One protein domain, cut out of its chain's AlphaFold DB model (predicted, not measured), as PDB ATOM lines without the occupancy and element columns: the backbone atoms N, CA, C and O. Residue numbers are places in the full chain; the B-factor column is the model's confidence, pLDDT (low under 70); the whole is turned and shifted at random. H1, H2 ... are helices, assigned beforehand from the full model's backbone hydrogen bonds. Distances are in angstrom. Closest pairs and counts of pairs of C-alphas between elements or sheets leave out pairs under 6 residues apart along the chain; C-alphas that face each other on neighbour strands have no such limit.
ATOM      1  N   GLU A 116      43.626 -22.557  28.024       95.44
ATOM      2  CA  GLU A 116      45.068 -22.587  27.771       95.44
ATOM      3  C   GLU A 116      45.522 -23.968  27.292       95.44
ATOM      4  O   GLU A 116      46.271 -24.066  26.319       95.44
ATOM      5  N   VAL A 117      45.040 -25.035  27.938       95.25
ATOM      6  CA  VAL A 117      45.367 -26.422  27.577       95.25
ATOM      7  C   VAL A 117      44.793 -26.772  26.204       95.25
ATOM      8  O   VAL A 117      45.513 -27.327  25.372       95.25
ATOM      9  N   ILE A 118      43.537 -26.402  25.929       95.69
ATOM     10  CA  ILE A 118      42.904 -26.604  24.616       95.69
ATOM     11  C   ILE A 118      43.734 -25.911  23.533       95.69
ATOM     12  O   ILE A 118      44.118 -26.544  22.546       95.69
ATOM     13  N   ARG A 119      44.082 -24.633  23.738       96.44
ATOM     14  CA  ARG A 119      44.903 -23.869  22.792       96.44
ATOM     15  C   ARG A 119      46.250 -24.544  22.555       96.44
ATOM     16  O   ARG A 119      46.650 -24.704  21.407       96.44
ATOM     17  N   GLN A 120      46.948 -24.959  23.611       96.06
ATOM     18  CA  GLN A 120      48.242 -25.631  23.478       96.06
ATOM     19  C   GLN A 120      48.147 -26.923  22.659       96.06
ATOM     20  O   GLN A 120      48.982 -27.137  21.780       96.06
ATOM     21  N   LYS A 121      47.131 -27.759  22.909       96.25
ATOM     22  CA  LYS A 121      46.919 -29.018  22.178       96.25
ATOM     23  C   LYS A 121      46.617 -28.777  20.698       96.25
ATOM     24  O   LYS A 121      47.245 -29.396  19.845       96.25
ATOM     25  N   VAL A 122      45.733 -27.826  20.381       96.25
ATOM     26  CA  VAL A 122      45.401 -27.465  18.987       96.25
ATOM     27  C   VAL A 122      46.613 -26.890  18.254       96.25
ATOM     28  O   VAL A 122      46.899 -27.290  17.127       96.25
ATOM     29  N   MET A 123      47.388 -26.008  18.893       95.94
ATOM     30  CA  MET A 123      48.586 -25.428  18.275       95.94
ATOM     31  C   MET A 123      49.676 -26.473  17.995       95.94
ATOM     32  O   MET A 123      50.390 -26.361  16.997       95.94
ATOM     33  N   LYS A 124      49.779 -27.507  18.839       94.75
ATOM     34  CA  LYS A 124      50.710 -28.635  18.674       94.75
ATOM     35  C   LYS A 124      50.191 -29.743  17.750       94.75
ATOM     36  O   LYS A 124      50.917 -30.710  17.534       94.75
ATOM     37  N   ALA A 125      48.985 -29.613  17.190       93.88
ATOM     38  CA  ALA A 125      48.425 -30.621  16.295       93.88
ATOM     39  C   ALA A 125      49.381 -30.924  15.129       93.88
ATOM     40  O   ALA A 125      49.949 -30.006  14.526       93.88
ATOM     41  N   LYS A 126      49.557 -32.207  14.809       92.62
ATOM     42  CA  LYS A 126      50.438 -32.692  13.749       92.62
ATOM     43  C   LYS A 126      49.882 -32.286  12.382       92.62
ATOM     44  O   LYS A 126      48.758 -32.628  12.031       92.62
ATOM     45  N   THR A 127      50.695 -31.578  11.607       90.38
ATOM     46  CA  THR A 127      50.401 -31.145  10.232       90.38
ATOM     47  C   THR A 127      51.536 -31.566   9.307       90.38
ATOM     48  O   THR A 127      52.649 -31.808   9.775       90.38
ATOM     49  N   ASP A 128      51.265 -31.678   8.008       89.00
ATOM     50  CA  ASP A 128      52.299 -31.950   7.005       89.00
ATOM     51  C   ASP A 128      53.251 -30.748   6.812       89.00
ATOM     52  O   ASP A 128      53.116 -29.703   7.451       89.00
ATOM     53  N   SER A 129      54.245 -30.910   5.936       85.31
ATOM     54  CA  SER A 129      55.244 -29.879   5.610       85.31
ATOM     55  C   SER A 129      54.952 -29.111   4.312       85.31
ATOM     56  O   SER A 129      55.768 -28.290   3.908       85.31
ATOM     57  N   LEU A 130      53.810 -29.353   3.655       85.44
ATOM     58  CA  LEU A 130      53.433 -28.720   2.382       85.44
ATOM     59  C   LEU A 130      52.936 -27.276   2.569       85.44
ATOM     60  O   LEU A 130      52.930 -26.505   1.615       85.44
ATOM     61  N   ASN A 131      52.525 -26.918   3.794       81.69
ATOM     62  CA  ASN A 131      52.025 -25.594   4.196       81.69
ATOM     63  C   ASN A 131      50.925 -25.026   3.276       81.69
ATOM     64  O   ASN A 131      50.827 -23.818   3.069       81.69
ATOM     65  N   LYS A 132      50.095 -25.913   2.723       88.44
ATOM     66  CA  LYS A 132      48.963 -25.592   1.858       88.44
ATOM     67  C   LYS A 132      47.729 -26.313   2.378       88.44
ATOM     68  O   LYS A 132      47.718 -27.538   2.479       88.44
ATOM     69  N   VAL A 133      46.691 -25.551   2.711       90.56
ATOM     70  CA  VAL A 133      45.428 -26.117   3.188       90.56
ATOM     71  C   VAL A 133      44.757 -26.878   2.041       90.56
ATOM     72  O   VAL A 133      44.671 -26.370   0.922       90.56
ATOM     73  N   SER A 134      44.296 -28.099   2.308       89.56
ATOM     74  CA  SER A 134      43.554 -28.937   1.364       89.56
ATOM     75  C   SER A 134      42.558 -29.833   2.105       89.56
ATOM     76  O   SER A 134      42.638 -29.992   3.323       89.56
ATOM     77  N   ILE A 135      41.629 -30.423   1.352       89.00
ATOM     78  CA  ILE A 135      40.700 -31.462   1.821       89.00
ATOM     79  C   ILE A 135      41.170 -32.875   1.433       89.00
ATOM     80  O   ILE A 135      40.369 -33.806   1.396       89.00
ATOM     81  N   ASP A 136      42.460 -33.046   1.129       89.12
ATOM     82  CA  ASP A 136      43.033 -34.352   0.806       89.12
ATOM     83  C   ASP A 136      43.236 -35.168   2.090       89.12
ATOM     84  O   ASP A 136      44.203 -34.985   2.834       89.12
ATOM     85  N   LYS A 137      42.284 -36.058   2.365       86.50
ATOM     86  CA  LYS A 137      42.285 -36.907   3.558       86.50
ATOM     87  C   LYS A 137      43.445 -37.904   3.577       86.50
ATOM     88  O   LYS A 137      43.948 -38.197   4.658       86.50
ATOM     89  N   ASP A 138      43.856 -38.411   2.419       87.06
ATOM     90  CA  ASP A 138      44.840 -39.491   2.328       87.06
ATOM     91  C   ASP A 138      46.267 -38.946   2.458       87.06
ATOM     92  O   ASP A 138      47.099 -39.536   3.148       87.06
ATOM     93  N   ASN A 139      46.542 -37.782   1.858       86.94
ATOM     94  CA  ASN A 139      47.878 -37.181   1.875       86.94
ATOM     95  C   ASN A 139      48.060 -36.107   2.964       86.94
ATOM     96  O   ASN A 139      49.188 -35.867   3.401       86.94
ATOM     97  N   GLN A 140      46.983 -35.461   3.429       91.00
ATOM     98  CA  GLN A 140      47.019 -34.417   4.467       91.00
ATOM     99  C   GLN A 140      45.990 -34.659   5.597       91.00
ATOM    100  O   GLN A 140      45.237 -33.746   5.962       91.00
ATOM    101  N   PRO A 141      45.984 -35.848   6.244       91.50
ATOM    102  CA  PRO A 141      44.973 -36.217   7.242       91.50
ATOM    103  C   PRO A 141      44.916 -35.245   8.427       91.50
ATOM    104  O   PRO A 141      43.842 -34.943   8.940       91.50
ATOM    105  N   GLY A 142      46.060 -34.692   8.847       91.69
ATOM    106  CA  GLY A 142      46.116 -33.693   9.920       91.69
ATOM    107  C   GLY A 142      45.354 -32.409   9.586       91.69
ATOM    108  O   GLY A 142      44.609 -31.907  10.422       91.69
ATOM    109  N   ILE A 143      45.491 -31.896   8.360       93.75
ATOM    110  CA  ILE A 143      44.804 -30.674   7.917       93.75
ATOM    111  C   ILE A 143      43.321 -30.938   7.690       93.75
ATOM    112  O   ILE A 143      42.491 -30.176   8.185       93.75
ATOM    113  N   TYR A 144      42.993 -32.054   7.039       92.88
ATOM    114  CA  TYR A 144      41.614 -32.502   6.867       92.88
ATOM    115  C   TYR A 144      40.879 -32.587   8.216       92.88
ATOM    116  O   TYR A 144      39.797 -32.023   8.380       92.88
ATOM    117  N   ASN A 145      41.501 -33.198   9.230       92.56
ATOM    118  CA  ASN A 145      40.925 -33.325  10.573       92.56
ATOM    119  C   ASN A 145      40.697 -31.969  11.263       92.56
ATOM    120  O   ASN A 145      39.685 -31.795  11.942       92.56
ATOM    121  N   LEU A 146      41.608 -31.002  11.095       94.06
ATOM    122  CA  LEU A 146      41.450 -29.653  11.656       94.06
ATOM    123  C   LEU A 146      40.321 -28.877  10.967       94.06
ATOM    124  O   LEU A 146      39.541 -28.217  11.650       94.06
ATOM    125  N   LEU A 147      40.197 -28.983   9.640       92.44
ATOM    126  CA  LEU A 147      39.097 -28.372   8.884       92.44
ATOM    127  C   LEU A 147      37.744 -28.973   9.267       92.44
ATOM    128  O   LEU A 147      36.769 -28.232   9.407       92.44
ATOM    129  N   ASN A 148      37.699 -30.291   9.473       90.56
ATOM    130  CA  ASN A 148      36.511 -31.001   9.930       90.56
ATOM    131  C   ASN A 148      36.108 -30.569  11.350       90.56
ATOM    132  O   ASN A 148      34.954 -30.232  11.596       90.56
ATOM    133  N   LEU A 149      37.071 -30.489  12.278       90.81
ATOM    134  CA  LEU A 149      36.834 -29.952  13.621       90.81
ATOM    135  C   LEU A 149      36.339 -28.505  13.571       90.81
ATOM    136  O   LEU A 149      35.405 -28.155  14.286       90.81
ATOM    137  N   HIS A 150      36.917 -27.669  12.710       92.56
ATOM    138  CA  HIS A 150      36.446 -26.300  12.538       92.56
ATOM    139  C   HIS A 150      34.993 -26.272  12.056       92.56
ATOM    140  O   HIS A 150      34.180 -25.562  12.643       92.56
ATOM    141  N   ALA A 151      34.635 -27.087  11.060       89.62
ATOM    142  CA  ALA A 151      33.259 -27.194  10.584       89.62
ATOM    143  C   ALA A 151      32.279 -27.633  11.691       89.62
ATOM    144  O   ALA A 151      31.151 -27.168  11.721       89.62
ATOM    145  N   CYS A 152      32.712 -28.473  12.637       86.56
ATOM    146  CA  CYS A 152      31.855 -28.939  13.734       86.56
ATOM    147  C   CYS A 152      31.574 -27.876  14.807       86.56
ATOM    148  O   CYS A 152      30.529 -27.922  15.455       86.56
ATOM    149  N   PHE A 153      32.528 -26.979  15.066       88.19
ATOM    150  CA  PHE A 153      32.437 -26.022  16.174       88.19
ATOM    151  C   PHE A 153      32.111 -24.586  15.722       88.19
ATOM    152  O   PHE A 153      31.697 -23.777  16.557       88.19
ATOM    153  N   SER A 154      32.302 -24.269  14.438       88.88
ATOM    154  CA  SER A 154      31.990 -22.967  13.828       88.88
ATOM    155  C   SER A 154      30.598 -22.953  13.186       88.88
ATOM    156  O   SER A 154      29.849 -23.921  13.287       88.88
ATOM    157  N   ASP A 155      30.259 -21.853  12.513       85.94
ATOM    158  CA  ASP A 155      29.001 -21.708  11.772       85.94
ATOM    159  C   ASP A 155      29.065 -22.287  10.338       85.94
ATOM    160  O   ASP A 155      28.093 -22.188   9.587       85.94
ATOM    161  N   CYS A 156      30.193 -22.892   9.934       86.38
ATOM    162  CA  CYS A 156      30.312 -23.585   8.647       86.38
ATOM    163  C   CYS A 156      29.412 -24.830   8.608       86.38
ATOM    164  O   CYS A 156      29.425 -25.649   9.523       86.38
ATOM    165  N   LYS A 157      28.680 -25.041   7.509       79.75
ATOM    166  CA  LYS A 157      27.743 -26.173   7.375       79.75
ATOM    167  C   LYS A 157      28.424 -27.505   7.073       79.75
ATOM    168  O   LYS A 157      27.837 -28.563   7.289       79.75
ATOM    169  N   ASN A 158      29.622 -27.461   6.498       84.50
ATOM    170  CA  ASN A 158      30.379 -28.634   6.076       84.50
ATOM    171  C   ASN A 158      31.875 -28.304   5.944       84.50
ATOM    172  O   ASN A 158      32.303 -27.151   6.054       84.50
ATOM    173  N   ILE A 159      32.680 -29.338   5.691       88.31
ATOM    174  CA  ILE A 159      34.130 -29.207   5.532       88.31
ATOM    175  C   ILE A 159      34.529 -28.365   4.310       88.31
ATOM    176  O   ILE A 159      35.562 -27.705   4.361       88.31
ATOM    177  N   GLN A 160      33.714 -28.320   3.247       90.19
ATOM    178  CA  GLN A 160      34.000 -27.509   2.058       90.19
ATOM    179  C   GLN A 160      33.940 -26.014   2.384       90.19
ATOM    180  O   GLN A 160      34.841 -25.274   2.008       90.19
ATOM    181  N   GLU A 161      32.929 -25.566   3.129       91.62
ATOM    182  CA  GLU A 161      32.841 -24.171   3.581       91.62
ATOM    183  C   GLU A 161      34.017 -23.798   4.498       91.62
ATOM    184  O   GLU A 161      34.602 -22.723   4.360       91.62
ATOM    185  N   SER A 162      34.422 -24.718   5.380       91.81
ATOM    186  CA  SER A 162      35.621 -24.567   6.214       91.81
ATOM    187  C   SER A 162      36.890 -24.456   5.355       91.81
ATOM    188  O   SER A 162      37.718 -23.571   5.562       91.81
ATOM    189  N   TYR A 163      37.028 -25.295   4.324       94.25
ATOM    190  CA  TYR A 163      38.135 -25.227   3.374       94.25
ATOM    191  C   TYR A 163      38.176 -23.897   2.619       94.25
ATOM    192  O   TYR A 163      39.227 -23.264   2.580       94.25
ATOM    193  N   GLU A 164      37.055 -23.430   2.065       93.88
ATOM    194  CA  GLU A 164      36.991 -22.157   1.337       93.88
ATOM    195  C   GLU A 164      37.423 -20.966   2.206       93.88
ATOM    196  O   GLU A 164      38.071 -20.040   1.712       93.88
ATOM    197  N   HIS A 165      37.137 -21.024   3.509       93.19
ATOM    198  CA  HIS A 165      37.556 -20.019   4.487       93.19
ATOM    199  C   HIS A 165      39.067 -20.028   4.775       93.19
ATOM    200  O   HIS A 165      39.652 -18.980   5.069       93.19
ATOM    201  N   PHE A 166      39.723 -21.189   4.668       95.25
ATOM    202  CA  PHE A 166      41.148 -21.364   4.985       95.25
ATOM    203  C   PHE A 166      42.061 -21.627   3.782       95.25
ATOM    204  O   PHE A 166      43.277 -21.641   3.960       95.25
ATOM    205  N   LYS A 167      41.539 -21.784   2.559       92.06
ATOM    206  CA  LYS A 167      42.320 -22.181   1.366       92.06
ATOM    207  C   LYS A 167      43.527 -21.283   1.067       92.06
ATOM    208  O   LYS A 167      44.516 -21.754   0.515       92.06
ATOM    209  N   ASN A 168      43.442 -20.008   1.453       90.94
ATOM    210  CA  ASN A 168      44.485 -18.996   1.262       90.94
ATOM    211  C   ASN A 168      45.185 -18.586   2.575       90.94
ATOM    212  O   ASN A 168      45.950 -17.626   2.575       90.94
ATOM    213  N   LYS A 169      44.903 -19.271   3.691       92.50
ATOM    214  CA  LYS A 169      45.475 -19.001   5.020       92.50
ATOM    215  C   LYS A 169      46.577 -20.011   5.358       92.50
ATOM    216  O   LYS A 169      46.630 -21.116   4.820       92.50
ATOM    217  N   SER A 170      47.453 -19.640   6.286       92.31
ATOM    218  CA  SER A 170      48.497 -20.519   6.822       92.31
ATOM    219  C   SER A 170      47.949 -21.544   7.825       92.31
ATOM    220  O   SER A 170      46.902 -21.353   8.448       92.31
ATOM    221  N   TYR A 171      48.708 -22.619   8.079       93.00
ATOM    222  CA  TYR A 171      48.360 -23.604   9.118       93.00
ATOM    223  C   TYR A 171      48.273 -22.995  10.517       93.00
ATOM    224  O   TYR A 171      47.506 -23.468  11.355       93.00
ATOM    225  N   LYS A 172      49.065 -21.952  10.784       93.81
ATOM    226  CA  LYS A 172      49.032 -21.241  12.062       93.81
ATOM    227  C   LYS A 172      47.694 -20.526  12.245       93.81
ATOM    228  O   LYS A 172      47.079 -20.688  13.293       93.81
ATOM    229  N   GLU A 173      47.232 -19.807  11.225       93.50
ATOM    230  CA  GLU A 173      45.939 -19.112  11.252       93.50
ATOM    231  C   GLU A 173      44.775 -20.095  11.421       93.50
ATOM    232  O   GLU A 173      43.903 -19.860  12.256       93.50
ATOM    233  N   LEU A 174      44.810 -21.239  10.722       95.00
ATOM    234  CA  LEU A 174      43.837 -22.322  10.903       95.00
ATOM    235  C   LEU A 174      43.792 -22.824  12.355       95.00
ATOM    236  O   LEU A 174      42.718 -22.909  12.949       95.00
ATOM    237  N   LYS A 175      44.947 -23.139  12.956       96.50
ATOM    238  CA  LYS A 175      45.017 -23.644  14.341       96.50
ATOM    239  C   LYS A 175      44.594 -22.592  15.368       96.50
ATOM    240  O   LYS A 175      43.930 -22.931  16.346       96.50
ATOM    241  N   GLU A 176      44.964 -21.330  15.164       96.81
ATOM    242  CA  GLU A 176      44.597 -20.237  16.068       96.81
ATOM    243  C   GLU A 176      43.094 -19.961  16.053       96.81
ATOM    244  O   GLU A 176      42.496 -19.770  17.114       96.81
ATOM    245  N   GLU A 177      42.480 -19.957  14.871       95.81
ATOM    246  CA  GLU A 177      41.040 -19.765  14.720       95.81
ATOM    247  C   GLU A 177      40.263 -20.972  15.264       95.81
ATOM    248  O   GLU A 177      39.372 -20.798  16.096       95.81
ATOM    249  N   LEU A 178      40.681 -22.198  14.930       95.62
ATOM    250  CA  LEU A 178      40.082 -23.419  15.470       95.62
ATOM    251  C   LEU A 178      40.118 -23.459  17.004       95.62
ATOM    252  O   LEU A 178      39.114 -23.780  17.639       95.62
ATOM    253  N   ALA A 179      41.257 -23.111  17.614       96.81
ATOM    254  CA  ALA A 179      41.381 -23.077  19.067       96.81
ATOM    255  C   ALA A 179      40.365 -22.112  19.694       96.81
ATOM    256  O   ALA A 179      39.716 -22.470  20.675       96.81
ATOM    257  N   LYS A 180      40.187 -20.914  19.119       96.44
ATOM    258  CA  LYS A 180      39.209 -19.927  19.608       96.44
ATOM    259  C   LYS A 180      37.786 -20.473  19.553       96.44
ATOM    260  O   LYS A 180      37.057 -20.355  20.535       96.44
ATOM    261  N   VAL A 181      37.410 -21.089  18.435       95.06
ATOM    262  CA  VAL A 181      36.053 -21.604  18.226       95.06
ATOM    263  C   VAL A 181      35.752 -22.773  19.180       95.06
ATOM    264  O   VAL A 181      34.717 -22.759  19.848       95.06
ATOM    265  N   ILE A 182      36.681 -23.727  19.344       94.56
ATOM    266  CA  ILE A 182      36.532 -24.831  20.313       94.56
ATOM    267  C   ILE A 182      36.411 -24.288  21.742       94.56
ATOM    268  O   ILE A 182      35.518 -24.697  22.482       94.56
ATOM    269  N   ILE A 183      37.290 -23.356  22.136       96.44
ATOM    270  CA  ILE A 183      37.271 -22.755  23.477       96.44
ATOM    271  C   ILE A 183      35.940 -22.053  23.730       96.44
ATOM    272  O   ILE A 183      35.363 -22.248  24.797       96.44
ATOM    273  N   SER A 184      35.438 -21.276  22.766       94.44
ATOM    274  CA  SER A 184      34.166 -20.562  22.898       94.44
ATOM    275  C   SER A 184      33.020 -21.527  23.205       94.44
ATOM    276  O   SER A 184      32.326 -21.357  24.205       94.44
ATOM    277  N   LYS A 185      32.867 -22.590  22.404       91.62
ATOM    278  CA  LYS A 185      31.783 -23.570  22.573       91.62
ATOM    279  C   LYS A 185      31.933 -24.409  23.843       91.62
ATOM    280  O   LYS A 185      30.960 -24.618  24.562       91.62
ATOM    281  N   LEU A 186      33.141 -24.888  24.155       93.31
ATOM    282  CA  LEU A 186      33.356 -25.699  25.357       93.31
ATOM    283  C   LEU A 186      33.219 -24.878  26.642       93.31
ATOM    284  O   LEU A 186      32.718 -25.408  27.631       93.31
ATOM    285  N   SER A 187      33.591 -23.595  26.635       92.81
ATOM    286  CA  SER A 187      33.460 -22.728  27.814       92.81
ATOM    287  C   SER A 187      32.001 -22.539  28.235       92.81
ATOM    288  O   SER A 187      31.716 -22.525  29.432       92.81
ATOM    289  N   GLU A 188      31.062 -22.459  27.284       92.31
ATOM    290  CA  GLU A 188      29.619 -22.412  27.575       92.31
ATOM    291  C   GLU A 188      29.157 -23.672  28.328       92.31
ATOM    292  O   GLU A 188      28.470 -23.585  29.349       92.31
ATOM    293  N   ILE A 189      29.602 -24.848  27.873       91.38
ATOM    294  CA  ILE A 189      29.286 -26.140  28.500       91.38
ATOM    295  C   ILE A 189      29.941 -26.246  29.881       91.38
ATOM    296  O   ILE A 189      29.295 -26.645  30.848       91.38
ATOM    297  N   GLN A 190      31.217 -25.872  29.993       92.12
ATOM    298  CA  GLN A 190      31.979 -25.911  31.241       92.12
ATOM    299  C   GLN A 190      31.403 -24.971  32.299       92.12
ATOM    300  O   GLN A 190      31.385 -25.323  33.478       92.12
ATOM    301  N   LYS A 191      30.928 -23.788  31.890       92.38
ATOM    302  CA  LYS A 191      30.248 -22.846  32.780       92.38
ATOM    303  C   LYS A 191      28.989 -23.483  33.357       92.38
ATOM    304  O   LYS A 191      28.877 -23.580  34.574       92.38
ATOM    305  N   ARG A 192      28.114 -24.013  32.495       88.56
ATOM    306  CA  ARG A 192      26.895 -24.700  32.937       88.56
ATOM    307  C   ARG A 192      27.209 -25.893  33.837       88.56
ATOM    308  O   ARG A 192      26.557 -26.068  34.853       88.56
ATOM    309  N   TYR A 193      28.223 -26.689  33.498       87.75
ATOM    310  CA  TYR A 193      28.652 -27.828  34.311       87.75
ATOM    311  C   TYR A 193      29.066 -27.417  35.732       87.75
ATOM    312  O   TYR A 193      28.707 -28.097  36.684       87.75
ATOM    313  N   LYS A 194      29.781 -26.295  35.885       87.56
ATOM    314  CA  LYS A 194      30.196 -25.766  37.197       87.56
ATOM    315  C   LYS A 194      29.044 -25.168  38.008       87.56
ATOM    316  O   LYS A 194      29.152 -25.086  39.225       87.56
ATOM    317  N   GLU A 195      27.988 -24.708  37.342       89.62
ATOM    318  CA  GLU A 195      26.795 -24.149  37.987       89.62
ATOM    319  C   GLU A 195      25.860 -25.238  38.539       89.62
ATOM    320  O   GLU A 195      25.070 -24.949  39.434       89.62
ATOM    321  N   LEU A 196      25.971 -26.481  38.051       86.56
ATOM    322  CA  LEU A 196      25.169 -27.608  38.526       86.56
ATOM    323  C   LEU A 196      25.569 -28.016  39.947       86.56
ATOM    324  O   LEU A 196      26.736 -28.298  40.225       86.56
TER     325      LEU A 196
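Overview. This is residues 116 to 196 of the 823 residues of the protein "Phosphomannomutase" of Mycoplasma haemolamae (strain Purdue) (UniProt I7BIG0). One long helix, H4, makes the longest axis; H1 packs alongside its first part, H2 packs on it at a steep angle, and H3 packs crosswise on H2. Residues 187 to 196, nearly all in H4, stick out beyond this body, and the long link from H1 to H2 runs past the end where H4 begins. The printed part has 81 residues, with four named helices in the order H1, H2, H3, H4 and no named strand: all helix. It is compact, with a radius of gyration of the C-alphas of 13.4 A, yet elongated, spanning 45 by 26 by 20 A.

Arrangement. H1, residues 116 to 123, touches residues 172 to 183 of H4, which holds residues 171 to 195; the closest C-alphas, of Arg 119 and Ala 179, are 5.2 A apart. The two run opposite ways at a shallow tilt of 31 degrees. H2, residues 141 to 153, is apart from H1. It touches residues 174 to 185 of H4 at a steep tilt of 43 degrees, the same way, closest at the C-alphas of His 150 and Leu 178, 5.5 A. With its residues 147 to 151 H2 touches H3, residues 159 to 166, about perpendicular at 81 degrees; the closest C-alphas are those of Asn 148 and Ile 159, 5.3 A. H3 and H4 are close but not clearly touching, with the C-alphas of Phe 166 and Leu 174 6.6 A apart. In H1, H2 and H3 every O i to N i+4 pair is within hydrogen-bond range, in H4 19 of 21.

Along the chain. H1 begins at C-alpha 116 (45.068, -22.587, 27.771) and is 10.5 A long. H2 measures 18.5 A and H3 10.5 A. H4 runs 36.0 A to C-alpha 195 (26.795, -24.149, 37.987), with a kink of 26 degrees near residue 186.

Size, cuts and confidence. The C-alphas farthest apart, of Leu 130 and Leu 196, are 45.9 A apart. The printed part has no cut. The link from H1 to H2 is long, 17 residues; the other two are tight. No printed residue is under 70 in pLDDT.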